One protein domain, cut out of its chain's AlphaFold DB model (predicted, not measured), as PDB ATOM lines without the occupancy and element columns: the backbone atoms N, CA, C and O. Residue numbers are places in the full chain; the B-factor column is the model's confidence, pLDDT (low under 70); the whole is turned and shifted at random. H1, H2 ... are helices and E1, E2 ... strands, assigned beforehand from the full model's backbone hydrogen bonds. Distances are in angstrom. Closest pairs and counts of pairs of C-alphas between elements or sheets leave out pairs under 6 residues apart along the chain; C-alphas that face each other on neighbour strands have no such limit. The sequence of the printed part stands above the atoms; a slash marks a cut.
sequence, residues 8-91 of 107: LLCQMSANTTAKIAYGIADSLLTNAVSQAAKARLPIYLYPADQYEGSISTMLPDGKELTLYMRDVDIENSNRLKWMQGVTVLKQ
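What this domain is: This is residues 8 to 91 of the 107 residues of the protein "Flavoprotein" of ANME-2 cluster archaeon HR1 (UniProt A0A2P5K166). A small sheet of three parallel strands, in the order E1, E2, E5, has H1, H2 and H3 over one face, making two layers, while the hairpin of E3 and E4 reaches away from this body as an arm that makes the length. The printed part has 84 residues with three named helices and five named strands, in the order E1 H1 H2 E2 E3 E4 H3 E5, a mixed class. It is only just compact, close to loose, with a radius of gyration of the C-alphas of 14.2 A and spans of 47 by 22 by 20 A.

How they stand to each other: E1, residues 8 to 12, and E2, residues 43 to 47, are parallel at 12 degrees, with N 9 and O 44 within hydrogen-bond range at 2.9 A. Between them come H1, residues 14 to 21, and H2, residues 28 to 38: a strand-helix-strand unit, two parallel neighbour strands joined through helices, with a right-handed crossover. H1 and H2 touch at a shallow tilt of 23 degrees, closest at the C-alphas of Ile 20 and Thr 30, 5.9 A. E3, residues 54 to 58, and E4, residues 64 to 68, form an antiparallel hairpin, with N 55 and O 67 at 2.9 A; both are apart from the sheet's strands. H3, residues 71 to 80, touches H1 at a steep tilt of 39 degrees, closest at the C-alphas of Ala 21 and Leu 80, 5.4 A. E5, residues 86 to 88, is parallel to E2, with N 87 and O 43 at 2.8 A. H2 and H3 are on the same face, at heights over the sheet of 10.0 A and 10.2 A. In H1, H2 and H3 every O i to N i+4 pair is within hydrogen-bond range.

Where its parts are: E1 begins at C-alpha 8 (6.197, -1.226, 90.558). H2 is 15.3 A long, H3 14.5 A, E3 13.3 A and E4 13.0 A. E5 ends at C-alpha 88 (0.095, -7.027, 85.024).

The domain as a whole: The C-alphas of Ala 39 and Gly 62, the two farthest apart, are 47.1 A apart. The printed part has no cut, no link is long, and no printed residue is under 70 in pLDDT.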
ATOM      1  N   LEU A   8       6.023   0.211  90.763       97.38
ATOM      2  CA  LEU A   8       6.197  -1.226  90.558       97.38
ATOM      3  C   LEU A   8       6.001  -1.972  91.875       97.38
ATOM      4  O   LEU A   8       6.582  -1.597  92.891       97.38
ATOM      5  N   LEU A   9       5.209  -3.045  91.848       97.31
ATOM      6  CA  LEU A   9       4.990  -3.905  93.007       97.31
ATOM      7  C   LEU A   9       5.116  -5.384  92.628       97.31
ATOM      8  O   LEU A   9       4.303  -5.920  91.874       97.31
ATOM      9  N   CYS A  10       6.146  -6.041  93.171       95.31
ATOM     10  CA  CYS A  10       6.462  -7.441  92.908       95.31
ATOM     11  C   CYS A  10       7.171  -8.092  94.117       95.31
ATOM     12  O   CYS A  10       8.131  -7.526  94.627       95.31
ATOM     13  N   GLN A  11       6.791  -9.285  94.587       94.19
ATOM     14  CA  GLN A  11       5.547 -10.009  94.285       94.19
ATOM     15  C   GLN A  11       4.394  -9.499  95.168       94.19
ATOM     16  O   GLN A  11       4.628  -8.918  96.228       94.19
ATOM     17  N   MET A  12       3.147  -9.734  94.757       96.19
ATOM     18  CA  MET A  12       1.957  -9.438  95.563       96.19
ATOM     19  C   MET A  12       1.274 -10.717  96.035       96.19
ATOM     20  O   MET A  12       1.041 -11.624  95.238       96.19
ATOM     21  N   SER A  13       0.875 -10.747  97.306       96.12
ATOM     22  CA  SER A  13      -0.002 -11.796  97.828       96.12
ATOM     23  C   SER A  13      -1.415 -11.695  97.244       96.12
ATOM     24  O   SER A  13      -1.862 -10.602  96.870       96.12
ATOM     25  N   ALA A  14      -2.159 -12.805  97.250       96.31
ATOM     26  CA  ALA A  14      -3.586 -12.843  96.921       96.31
ATOM     27  C   ALA A  14      -4.411 -11.735  97.610       96.31
ATOM     28  O   ALA A  14      -5.237 -11.086  96.972       96.31
ATOM     29  N   ASN A  15      -4.150 -11.447  98.892       97.69
ATOM     30  CA  ASN A  15      -4.859 -10.399  99.640       97.69
ATOM     31  C   ASN A  15      -4.599  -8.994  99.073       97.69
ATOM     32  O   ASN A  15      -5.530  -8.218  98.877       97.69
ATOM     33  N   THR A  16      -3.338  -8.661  98.785       98.56
ATOM     34  CA  THR A  16      -2.994  -7.367  98.176       98.56
ATOM     35  C   THR A  16      -3.608  -7.244  96.782       98.56
ATOM     36  O   THR A  16      -4.191  -6.209  96.465       98.56
ATOM     37  N   THR A  17      -3.552  -8.315  95.987       98.25
ATOM     38  CA  THR A  17      -4.162  -8.397  94.651       98.25
ATOM     39  C   THR A  17      -5.667  -8.149  94.711       98.25
ATOM     40  O   THR A  17      -6.167  -7.277  94.003       98.25
ATOM     41  N   ALA A  18      -6.384  -8.838  95.604       98.44
ATOM     42  CA  ALA A  18      -7.821  -8.664  95.800       98.44
ATOM     43  C   ALA A  18      -8.170  -7.230  96.216       98.44
ATOM     44  O   ALA A  18      -9.049  -6.602  95.627       98.44
ATOM     45  N   LYS A  19      -7.442  -6.669  97.189       98.69
ATOM     46  CA  LYS A  19      -7.669  -5.292  97.638       98.69
ATOM     47  C   LYS A  19      -7.526  -4.293  96.497       98.69
ATOM     48  O   LYS A  19      -8.421  -3.478  96.304       98.69
ATOM     49  N   ILE A  20      -6.464  -4.395  95.698       98.50
ATOM     50  CA  ILE A  20      -6.263  -3.512  94.540       98.50
ATOM     51  C   ILE A  20      -7.375  -3.717  93.502       98.50
ATOM     52  O   ILE A  20      -7.957  -2.737  93.043       98.50
ATOM     53  N   ALA A  21      -7.717  -4.969  93.181       98.25
ATOM     54  CA  ALA A  21      -8.733  -5.312  92.182       98.25
ATOM     55  C   ALA A  21     -10.124  -4.739  92.513       98.25
ATOM     56  O   ALA A  21     -10.893  -4.398  91.608       98.25
ATOM     57  N   TYR A  22     -10.428  -4.583  93.804       98.19
ATOM     58  CA  TYR A  22     -11.669  -3.986  94.307       98.19
ATOM     59  C   TYR A  22     -11.514  -2.543  94.812       98.19
ATOM     60  O   TYR A  22     -12.460  -1.983  95.363       98.19
ATOM     61  N   GLY A  23     -10.356  -1.912  94.611       97.50
ATOM     62  CA  GLY A  23     -10.125  -0.512  94.979       97.50
ATOM     63  C   GLY A  23     -10.029  -0.240  96.486       97.50
ATOM     64  O   GLY A  23     -10.165   0.907  96.908       97.50
ATOM     65  N   ILE A  24      -9.781  -1.264  97.304       98.56
ATOM     66  CA  ILE A  24      -9.532  -1.134  98.742       98.56
ATOM     67  C   ILE A  24      -8.105  -0.610  98.946       98.56
ATOM     68  O   ILE A  24      -7.142  -1.227  98.500       98.56
ATOM     69  N   ALA A  25      -7.977   0.522  99.640       98.12
ATOM     70  CA  ALA A  25      -6.730   1.267  99.838       98.12
ATOM     71  C   ALA A  25      -6.428   1.482 101.335       98.12
ATOM     72  O   ALA A  25      -6.251   2.609 101.792       98.12
ATOM     73  N   ASP A  26      -6.422   0.399 102.114       98.19
ATOM     74  CA  ASP A  26      -6.345   0.408 103.585       98.19
ATOM     75  C   ASP A  26      -4.957   0.045 104.148       98.19
ATOM     76  O   ASP A  26      -4.740   0.064 105.357       98.19
ATOM     77  N   SER A  27      -4.004  -0.290 103.279       98.19
ATOM     78  CA  SER A  27      -2.620  -0.607 103.632       98.19
ATOM     79  C   SER A  27      -1.652   0.282 102.859       98.19
ATOM     80  O   SER A  27      -2.016   0.860 101.836       98.19
ATOM     81  N   LEU A  28      -0.395   0.374 103.308       97.81
ATOM     82  CA  LEU A  28       0.618   1.190 102.629       97.81
ATOM     83  C   LEU A  28       0.723   0.851 101.133       97.81
ATOM     84  O   LEU A  28       0.679   1.749 100.298       97.81
ATOM     85  N   LEU A  29       0.811  -0.441 100.798       97.81
ATOM     86  CA  LEU A  29       0.968  -0.905  99.416       97.81
ATOM     87  C   LEU A  29      -0.278  -0.627  98.567       97.81
ATOM     88  O   LEU A  29      -0.171  -0.114  97.457       97.81
ATOM     89  N   THR A  30      -1.466  -0.929  99.093       98.25
ATOM     90  CA  THR A  30      -2.727  -0.758  98.353       98.25
ATOM     91  C   THR A  30      -3.076   0.719  98.165       98.25
ATOM     92  O   THR A  30      -3.487   1.136  97.081       98.25
ATOM     93  N   ASN A  31      -2.822   1.545  99.183       98.06
ATOM     94  CA  ASN A  31      -2.976   2.989  99.087       98.06
ATOM     95  C   ASN A  31      -1.953   3.605  98.125       98.06
ATOM     96  O   ASN A  31      -2.322   4.460  97.327       98.06
ATOM     97  N   ALA A  32      -0.699   3.141  98.118       97.19
ATOM     98  CA  ALA A  32       0.302   3.616  97.163       97.19
ATOM     99  C   ALA A  32      -0.113   3.354  95.704       97.19
ATOM    100  O   ALA A  32      -0.028   4.267  94.885       97.19
ATOM    101  N   VAL A  33      -0.661   2.170  95.397       97.75
ATOM    102  CA  VAL A  33      -1.222   1.865  94.066       97.75
ATOM    103  C   VAL A  33      -2.395   2.793  93.732       97.75
ATOM    104  O   VAL A  33      -2.439   3.364  92.642       97.75
ATOM    105  N   SER A  34      -3.316   3.014  94.678       97.06
ATOM    106  CA  SER A  34      -4.443   3.943  94.494       97.06
ATOM    107  C   SER A  34      -3.976   5.374  94.188       97.06
ATOM    108  O   SER A  34      -4.510   6.033  93.293       97.06
ATOM    109  N   GLN A  35      -2.952   5.862  94.892       96.06
ATOM    110  CA  GLN A  35      -2.390   7.196  94.666       96.06
ATOM    111  C   GLN A  35      -1.606   7.283  93.355       96.06
ATOM    112  O   GLN A  35      -1.739   8.280  92.647       96.06
ATOM    113  N   ALA A  36      -0.846   6.246  92.990       96.25
ATOM    114  CA  ALA A  36      -0.170   6.169  91.697       96.25
ATOM    115  C   ALA A  36      -1.178   6.272  90.541       96.25
ATOM    116  O   ALA A  36      -0.964   7.040  89.603       96.25
ATOM    117  N   ALA A  37      -2.328   5.600  90.666       95.50
ATOM    118  CA  ALA A  37      -3.388   5.644  89.663       95.50
ATOM    119  C   ALA A  37      -3.997   7.052  89.556       95.50
ATOM    120  O   ALA A  37      -4.147   7.588  88.458       95.50
ATOM    121  N   LYS A  38      -4.277   7.705  90.695       94.56
ATOM    122  CA  LYS A  38      -4.765   9.100  90.739       94.56
ATOM    123  C   LYS A  38      -3.761  10.096  90.160       94.56
ATOM    124  O   LYS A  38      -4.162  11.078  89.539       94.56
ATOM    125  N   ALA A  39      -2.469   9.837  90.337       94.38
ATOM    126  CA  ALA A  39      -1.382  10.627  89.770       94.38
ATOM    127  C   ALA A  39      -1.087  10.300  88.295       94.38
ATOM    128  O   ALA A  39      -0.213  10.935  87.712       94.38
ATOM    129  N   ARG A  40      -1.815   9.346  87.688       93.12
ATOM    130  CA  ARG A  40      -1.601   8.851  86.316       93.12
ATOM    131  C   ARG A  40      -0.182   8.323  86.073       93.12
ATOM    132  O   ARG A  40       0.327   8.426  84.959       93.12
ATOM    133  N   LEU A  41       0.449   7.756  87.102       94.31
ATOM    134  CA  LEU A  41       1.718   7.052  86.942       94.31
ATOM    135  C   LEU A  41       1.477   5.704  86.244       94.31
ATOM    136  O   LEU A  41       0.481   5.045  86.550       94.31
ATOM    137  N   PRO A  42       2.382   5.256  85.359       95.81
ATOM    138  CA  PRO A  42       2.423   3.867  84.921       95.81
ATOM    139  C   PRO A  42       2.591   2.937  86.127       95.81
ATOM    140  O   PRO A  42       3.491   3.136  86.947       95.81
ATOM    141  N   ILE A  43       1.728   1.926  86.241       98.00
ATOM    142  CA  ILE A  43       1.742   0.959  87.340       98.00
ATOM    143  C   ILE A  43       2.038  -0.434  86.788       98.00
ATOM    144  O   ILE A  43       1.324  -0.920  85.916       98.00
ATOM    145  N   TYR A  44       3.037  -1.107  87.353       98.25
ATOM    146  CA  TYR A  44       3.401  -2.484  87.026       98.25
ATOM    147  C   TYR A  44       3.199  -3.383  88.241       98.25
ATOM    148  O   TYR A  44       3.761  -3.133  89.309       98.25
ATOM    149  N   LEU A  45       2.394  -4.431  88.093       98.25
ATOM    150  CA  LEU A  45       2.024  -5.330  89.184       98.25
ATOM    151  C   LEU A  45       2.387  -6.771  88.837       98.25
ATOM    152  O   LEU A  45       2.108  -7.219  87.731       98.25
ATOM    153  N   TYR A  46       2.931  -7.518  89.796       97.81
ATOM    154  CA  TYR A  46       3.161  -8.960  89.658       97.81
ATOM    155  C   TYR A  46       2.448  -9.733  90.782       97.81
ATOM    156  O   TYR A  46       2.999  -9.866  91.882       97.81
ATOM    157  N   PRO A  47       1.210 -10.210  90.549       96.69
ATOM    158  CA  PRO A  47       0.530 -11.123  91.463       96.69
ATOM    159  C   PRO A  47       1.204 -12.498  91.446       96.69
ATOM    160  O   PRO A  47       1.479 -13.038  90.372       96.69
ATOM    161  N   ALA A  48       1.456 -13.068  92.628       92.69
ATOM    162  CA  ALA A  48       2.048 -14.402  92.744       92.69
ATOM    163  C   ALA A  48       1.101 -15.499  92.217       92.69
ATOM    164  O   ALA A  48       1.536 -16.409  91.517       92.69
ATOM    165  N   ASP A  49      -0.201 -15.347  92.475       92.06
ATOM    166  CA  ASP A  49      -1.233 -16.369  92.250       92.06
ATOM    167  C   ASP A  49      -2.058 -16.114  90.966       92.06
ATOM    168  O   ASP A  49      -3.278 -16.260  90.951       92.06
ATOM    169  N   GLN A  50      -1.417 -15.655  89.882       92.81
ATOM    170  CA  GLN A  50      -2.111 -15.208  88.656       92.81
ATOM    171  C   GLN A  50      -2.379 -16.299  87.603       92.81
ATOM    172  O   GLN A  50      -3.017 -16.011  86.587       92.81
ATOM    173  N   TYR A  51      -1.881 -17.520  87.815       91.38
ATOM    174  CA  TYR A  51      -2.032 -18.648  86.892       91.38
ATOM    175  C   TYR A  51      -2.596 -19.872  87.602       91.38
ATOM    176  O   TYR A  51      -2.322 -20.097  88.779       91.38
ATOM    177  N   GLU A  52      -3.343 -20.679  86.853       88.62
ATOM    178  CA  GLU A  52      -3.786 -21.993  87.303       88.62
ATOM    179  C   GLU A  52      -2.602 -22.919  87.576       88.62
ATOM    180  O   GLU A  52      -1.559 -22.858  86.918       88.62
ATOM    181  N   GLY A  53      -2.799 -23.811  88.540       87.12
ATOM    182  CA  GLY A  53      -1.857 -24.865  88.863       87.12
ATOM    183  C   GLY A  53      -1.647 -25.019  90.357       87.12
ATOM    184  O   GLY A  53      -2.369 -24.466  91.191       87.12
ATOM    185  N   SER A  54      -0.623 -25.797  90.673       86.94
ATOM    186  CA  SER A  54      -0.189 -26.030  92.035       86.94
ATOM    187  C   SER A  54       1.317 -25.885  92.147       86.94
ATOM    188  O   SER A  54       2.056 -26.335  91.270       86.94
ATOM    189  N   ILE A  55       1.771 -25.305  93.250       86.38
ATOM    190  CA  ILE A  55       3.189 -25.195  93.574       86.38
ATOM    191  C   ILE A  55       3.462 -26.139  94.733       86.38
ATOM    192  O   ILE A  55       2.850 -26.007  95.792       86.38
ATOM    193  N   SER A  56       4.381 -27.079  94.535       87.25
ATOM    194  CA  SER A  56       4.856 -27.930  95.620       87.25
ATOM    195  C   SER A  56       6.111 -27.333  96.240       87.25
ATOM    196  O   SER A  56       7.047 -26.954  95.532       87.25
ATOM    197  N   THR A  57       6.125 -27.214  97.563       88.19
ATOM    198  CA  THR A  57       7.274 -26.735  98.329       88.19
ATOM    199  C   THR A  57       7.575 -27.675  99.486       88.19
ATOM    200  O   THR A  57       6.711 -28.426  99.932       88.19
ATOM    201  N   MET A  58       8.805 -27.627  99.985       93.94
ATOM    202  CA  MET A  58       9.226 -28.415 101.136       93.94
ATOM    203  C   MET A  58       9.170 -27.549 102.385       93.94
ATOM    204  O   MET A  58       9.812 -26.500 102.465       93.94
ATOM    205  N   LEU A  59       8.402 -27.998 103.368       92.94
ATOM    206  CA  LEU A  59       8.372 -27.396 104.688       92.94
ATOM    207  C   LEU A  59       9.706 -27.626 105.417       92.94
ATOM    208  O   LEU A  59      10.423 -28.585 105.114       92.94
ATOM    209  N   PRO A  60      10.040 -26.796 106.425       92.88
ATOM    210  CA  PRO A  60      11.259 -26.973 107.217       92.88
ATOM    211  C   PRO A  60      11.367 -28.336 107.918       92.88
ATOM    212  O   PRO A  60      12.469 -28.770 108.235       92.88
ATOM    213  N   ASP A  61      10.239 -29.013 108.158       94.69
ATOM    214  CA  ASP A  61      10.175 -30.355 108.749       94.69
ATOM    215  C   ASP A  61      10.313 -31.491 107.714       94.69
ATOM    216  O   ASP A  61      10.185 -32.664 108.063       94.69
ATOM    217  N   GLY A  62      10.576 -31.155 106.447       93.44
ATOM    218  CA  GLY A  62      10.757 -32.109 105.357       93.44
ATOM    219  C   GLY A  62       9.458 -32.641 104.752       93.44
ATOM    220  O   GLY A  62       9.522 -33.532 103.908       93.44
ATOM    221  N   LYS A  63       8.285 -32.126 105.141       95.19
ATOM    222  CA  LYS A  63       7.022 -32.483 104.481       95.19
ATOM    223  C   LYS A  63       6.809 -31.677 103.211       95.19
ATOM    224  O   LYS A  63       7.154 -30.500 103.137       95.19
ATOM    225  N   GLU A  64       6.172 -32.306 102.236       95.62
ATOM    226  CA  GLU A  64       5.717 -31.630 101.033       95.62
ATOM    227  C   GLU A  64       4.409 -30.871 101.318       95.62
ATOM    228  O   GLU A  64       3.464 -31.419 101.890       95.62
ATOM    229  N   LEU A  65       4.367 -29.596 100.937       92.75
ATOM    230  CA  LEU A  65       3.174 -28.760 100.948       92.75
ATOM    231  C   LEU A  65       2.855 -28.349  99.516       92.75
ATOM    232  O   LEU A  65       3.588 -27.577  98.898       92.75
ATOM    233  N   THR A  66       1.717 -28.819  99.019       92.62
ATOM    234  CA  THR A  66       1.168 -28.388  97.736       92.62
ATOM    235  C   THR A  66       0.194 -27.236  97.952       92.62
ATOM    236  O   THR A  66      -0.822 -27.378  98.633       92.62
ATOM    237  N   LEU A  67       0.506 -26.086  97.365       89.31
ATOM    238  CA  LEU A  67      -0.364 -24.918  97.308       89.31
ATOM    239  C   LEU A  67      -1.143 -24.939  96.000       89.31
ATOM    240  O   LEU A  67      -0.558 -25.194  94.951       89.31
ATOM    241  N   TYR A  68      -2.438 -24.647  96.064       90.50
ATOM    242  CA  TYR A  68      -3.316 -24.559  94.900       90.50
ATOM    243  C   TYR A  68      -3.779 -23.119  94.731       90.50
ATOM    244  O   TYR A  68      -4.265 -22.507  95.686       90.50
ATOM    245  N   MET A  69      -3.656 -22.597  93.515       93.19
ATOM    246  CA  MET A  69      -4.202 -21.289  93.182       93.19
ATOM    247  C   MET A  69      -5.718 -21.417  93.051       93.19
ATOM    248  O   MET A  69      -6.217 -22.290  92.342       93.19
ATOM    249  N   ARG A  70      -6.458 -20.575  93.778       94.75
ATOM    250  CA  ARG A  70      -7.924 -20.606  93.778       94.75
ATOM    251  C   ARG A  70      -8.454 -19.775  92.618       94.75
ATOM    252  O   ARG A  70      -7.859 -18.755  92.269       94.75
ATOM    253  N   ASP A  71      -9.641 -20.117  92.130       95.69
ATOM    254  CA  ASP A  71     -10.324 -19.369  91.064       95.69
ATOM    255  C   ASP A  71     -10.421 -17.871  91.380       95.69
ATOM    256  O   ASP A  71     -10.154 -17.030  90.525       95.69
ATOM    257  N   VAL A  72     -10.705 -17.526  92.643       96.75
ATOM    258  CA  VAL A  72     -10.787 -16.132  93.107       96.75
ATOM    259  C   VAL A  72      -9.457 -15.381  92.980       96.75
ATOM    260  O   VAL A  72      -9.449 -14.183  92.705       96.75
ATOM    261  N   ASP A  73      -8.318 -16.052  93.158       95.69
ATOM    262  CA  ASP A  73      -6.998 -15.419  93.065       95.69
ATOM    263  C   ASP A  73      -6.658 -15.093  91.602       95.69
ATOM    264  O   ASP A  73      -6.173 -13.997  91.284       95.69
ATOM    265  N   ILE A  74      -7.025 -16.006  90.701       95.94
ATOM    266  CA  ILE A  74      -6.888 -15.855  89.252       95.94
ATOM    267  C   ILE A  74      -7.850 -14.778  88.733       95.94
ATOM    268  O   ILE A  74      -7.442 -13.898  87.970       95.94
ATOM    269  N   GLU A  75      -9.111 -14.787  89.173       97.62
ATOM    270  CA  GLU A  75     -10.116 -13.781  88.817       97.62
ATOM    271  C   GLU A  75      -9.665 -12.378  89.238       97.62
ATOM    272  O   GLU A  75      -9.684 -11.446  88.428       97.62
ATOM    273  N   ASN A  76      -9.174 -12.230  90.471       98.00
ATOM    274  CA  ASN A  76      -8.644 -10.962  90.969       98.00
ATOM    275  C   ASN A  76      -7.458 -10.477  90.133       98.00
ATOM    276  O   ASN A  76      -7.410  -9.309  89.747       98.00
ATOM    277  N   SER A  77      -6.529 -11.373  89.795       97.06
ATOM    278  CA  SER A  77      -5.390 -11.054  88.928       97.06
ATOM    279  C   SER A  77      -5.834 -10.635  87.522       97.06
ATOM    280  O   SER A  77      -5.286  -9.694  86.946       97.06
ATOM    281  N   ASN A  78      -6.862 -11.283  86.970       97.12
ATOM    282  CA  ASN A  78      -7.439 -10.926  85.675       97.12
ATOM    283  C   ASN A  78      -8.155  -9.576  85.708       97.12
ATOM    284  O   ASN A  78      -8.040  -8.802  84.760       97.12
ATOM    285  N   ARG A  79      -8.836  -9.249  86.807       98.12
ATOM    286  CA  ARG A  79      -9.493  -7.951  86.997       98.12
ATOM    287  C   ARG A  79      -8.500  -6.788  86.950       98.12
ATOM    288  O   ARG A  79      -8.806  -5.768  86.336       98.12
ATOM    289  N   LEU A  80      -7.298  -6.957  87.512       97.94
ATOM    290  CA  LEU A  80      -6.236  -5.941  87.458       97.94
ATOM    291  C   LEU A  80      -5.848  -5.553  86.024       97.94
ATOM    292  O   LEU A  80      -5.528  -4.392  85.781       97.94
ATOM    293  N   LYS A  81      -5.915  -6.488  85.064       96.62
ATOM    294  CA  LYS A  81      -5.570  -6.243  83.648       96.62
ATOM    295  C   LYS A  81      -6.488  -5.218  82.975       96.62
ATOM    296  O   LYS A  81      -6.110  -4.629  81.971       96.62
ATOM    297  N   TRP A  82      -7.682  -5.007  83.529       96.06
ATOM    298  CA  TRP A  82      -8.670  -4.056  83.021       96.06
ATOM    299  C   TRP A  82      -8.611  -2.694  83.721       96.06
ATOM    300  O   TRP A  82      -9.360  -1.785  83.363       96.06
ATOM    301  N   MET A  83      -7.739  -2.525  84.721       96.75
ATOM    302  CA  MET A  83      -7.581  -1.251  85.418       96.75
ATOM    303  C   MET A  83      -6.728  -0.284  84.589       96.75
ATOM    304  O   MET A  83      -5.632  -0.611  84.139       96.75
ATOM    305  N   GLN A  84      -7.218   0.943  84.406       95.44
ATOM    306  CA  GLN A  84      -6.515   1.969  83.636       95.44
ATOM    307  C   GLN A  84      -5.130   2.274  84.233       95.44
ATOM    308  O   GLN A  84      -5.002   2.527  85.430       95.44
ATOM    309  N   GLY A  85      -4.103   2.300  83.379       94.75
ATOM    310  CA  GLY A  85      -2.721   2.607  83.774       94.75
ATOM    311  C   GLY A  85      -1.984   1.458  84.471       94.75
ATOM    312  O   GLY A  85      -0.816   1.624  84.816       94.75
ATOM    313  N   VAL A  86      -2.633   0.302  84.650       97.88
ATOM    314  CA  VAL A  86      -2.045  -0.900  85.249       97.88
ATOM    315  C   VAL A  86      -1.596  -1.873  84.160       97.88
ATOM    316  O   VAL A  86      -2.341  -2.191  83.239       97.88
ATOM    317  N   THR A  87      -0.378  -2.387  84.301       98.06
ATOM    318  CA  THR A  87       0.168  -3.504  83.527       98.06
ATOM    319  C   THR A  87       0.465  -4.658  84.478       98.06
ATOM    320  O   THR A  87       1.282  -4.527  85.391       98.06
ATOM    321  N   VAL A  88      -0.195  -5.799  84.274       97.88
ATOM    322  CA  VAL A  88       0.095  -7.027  85.024       97.88
ATOM    323  C   VAL A  88       1.235  -7.768  84.333       97.88
ATOM    324  O   VAL A  88       1.091  -8.192  83.187       97.88
ATOM    325  N   LEU A  89       2.358  -7.901  85.032       97.56
ATOM    326  CA  LEU A  89       3.528  -8.640  84.578       97.56
ATOM    327  C   LEU A  89       3.247 -10.140  84.650       97.56
ATOM    328  O   LEU A  89       2.751 -10.648  85.656       97.56
ATOM    329  N   LYS A  90       3.610 -10.844  83.586       94.62
ATOM    330  CA  LYS A  90       3.499 -12.290  83.447       94.62
ATOM    331  C   LYS A  90       4.638 -13.023  84.134       94.62
ATOM    332  O   LYS A  90       4.431 -14.146  84.585       94.62
ATOM    333  N   GLN A  91       5.828 -12.426  84.159       93.94
ATOM    334  CA  GLN A  91       7.036 -13.016  84.732       93.94
ATOM    335  C   GLN A  91       7.906 -11.937  85.376       93.94
ATOM    336  O   GLN A  91       8.005 -10.822  84.877       93.94
TER     337      GLN A  91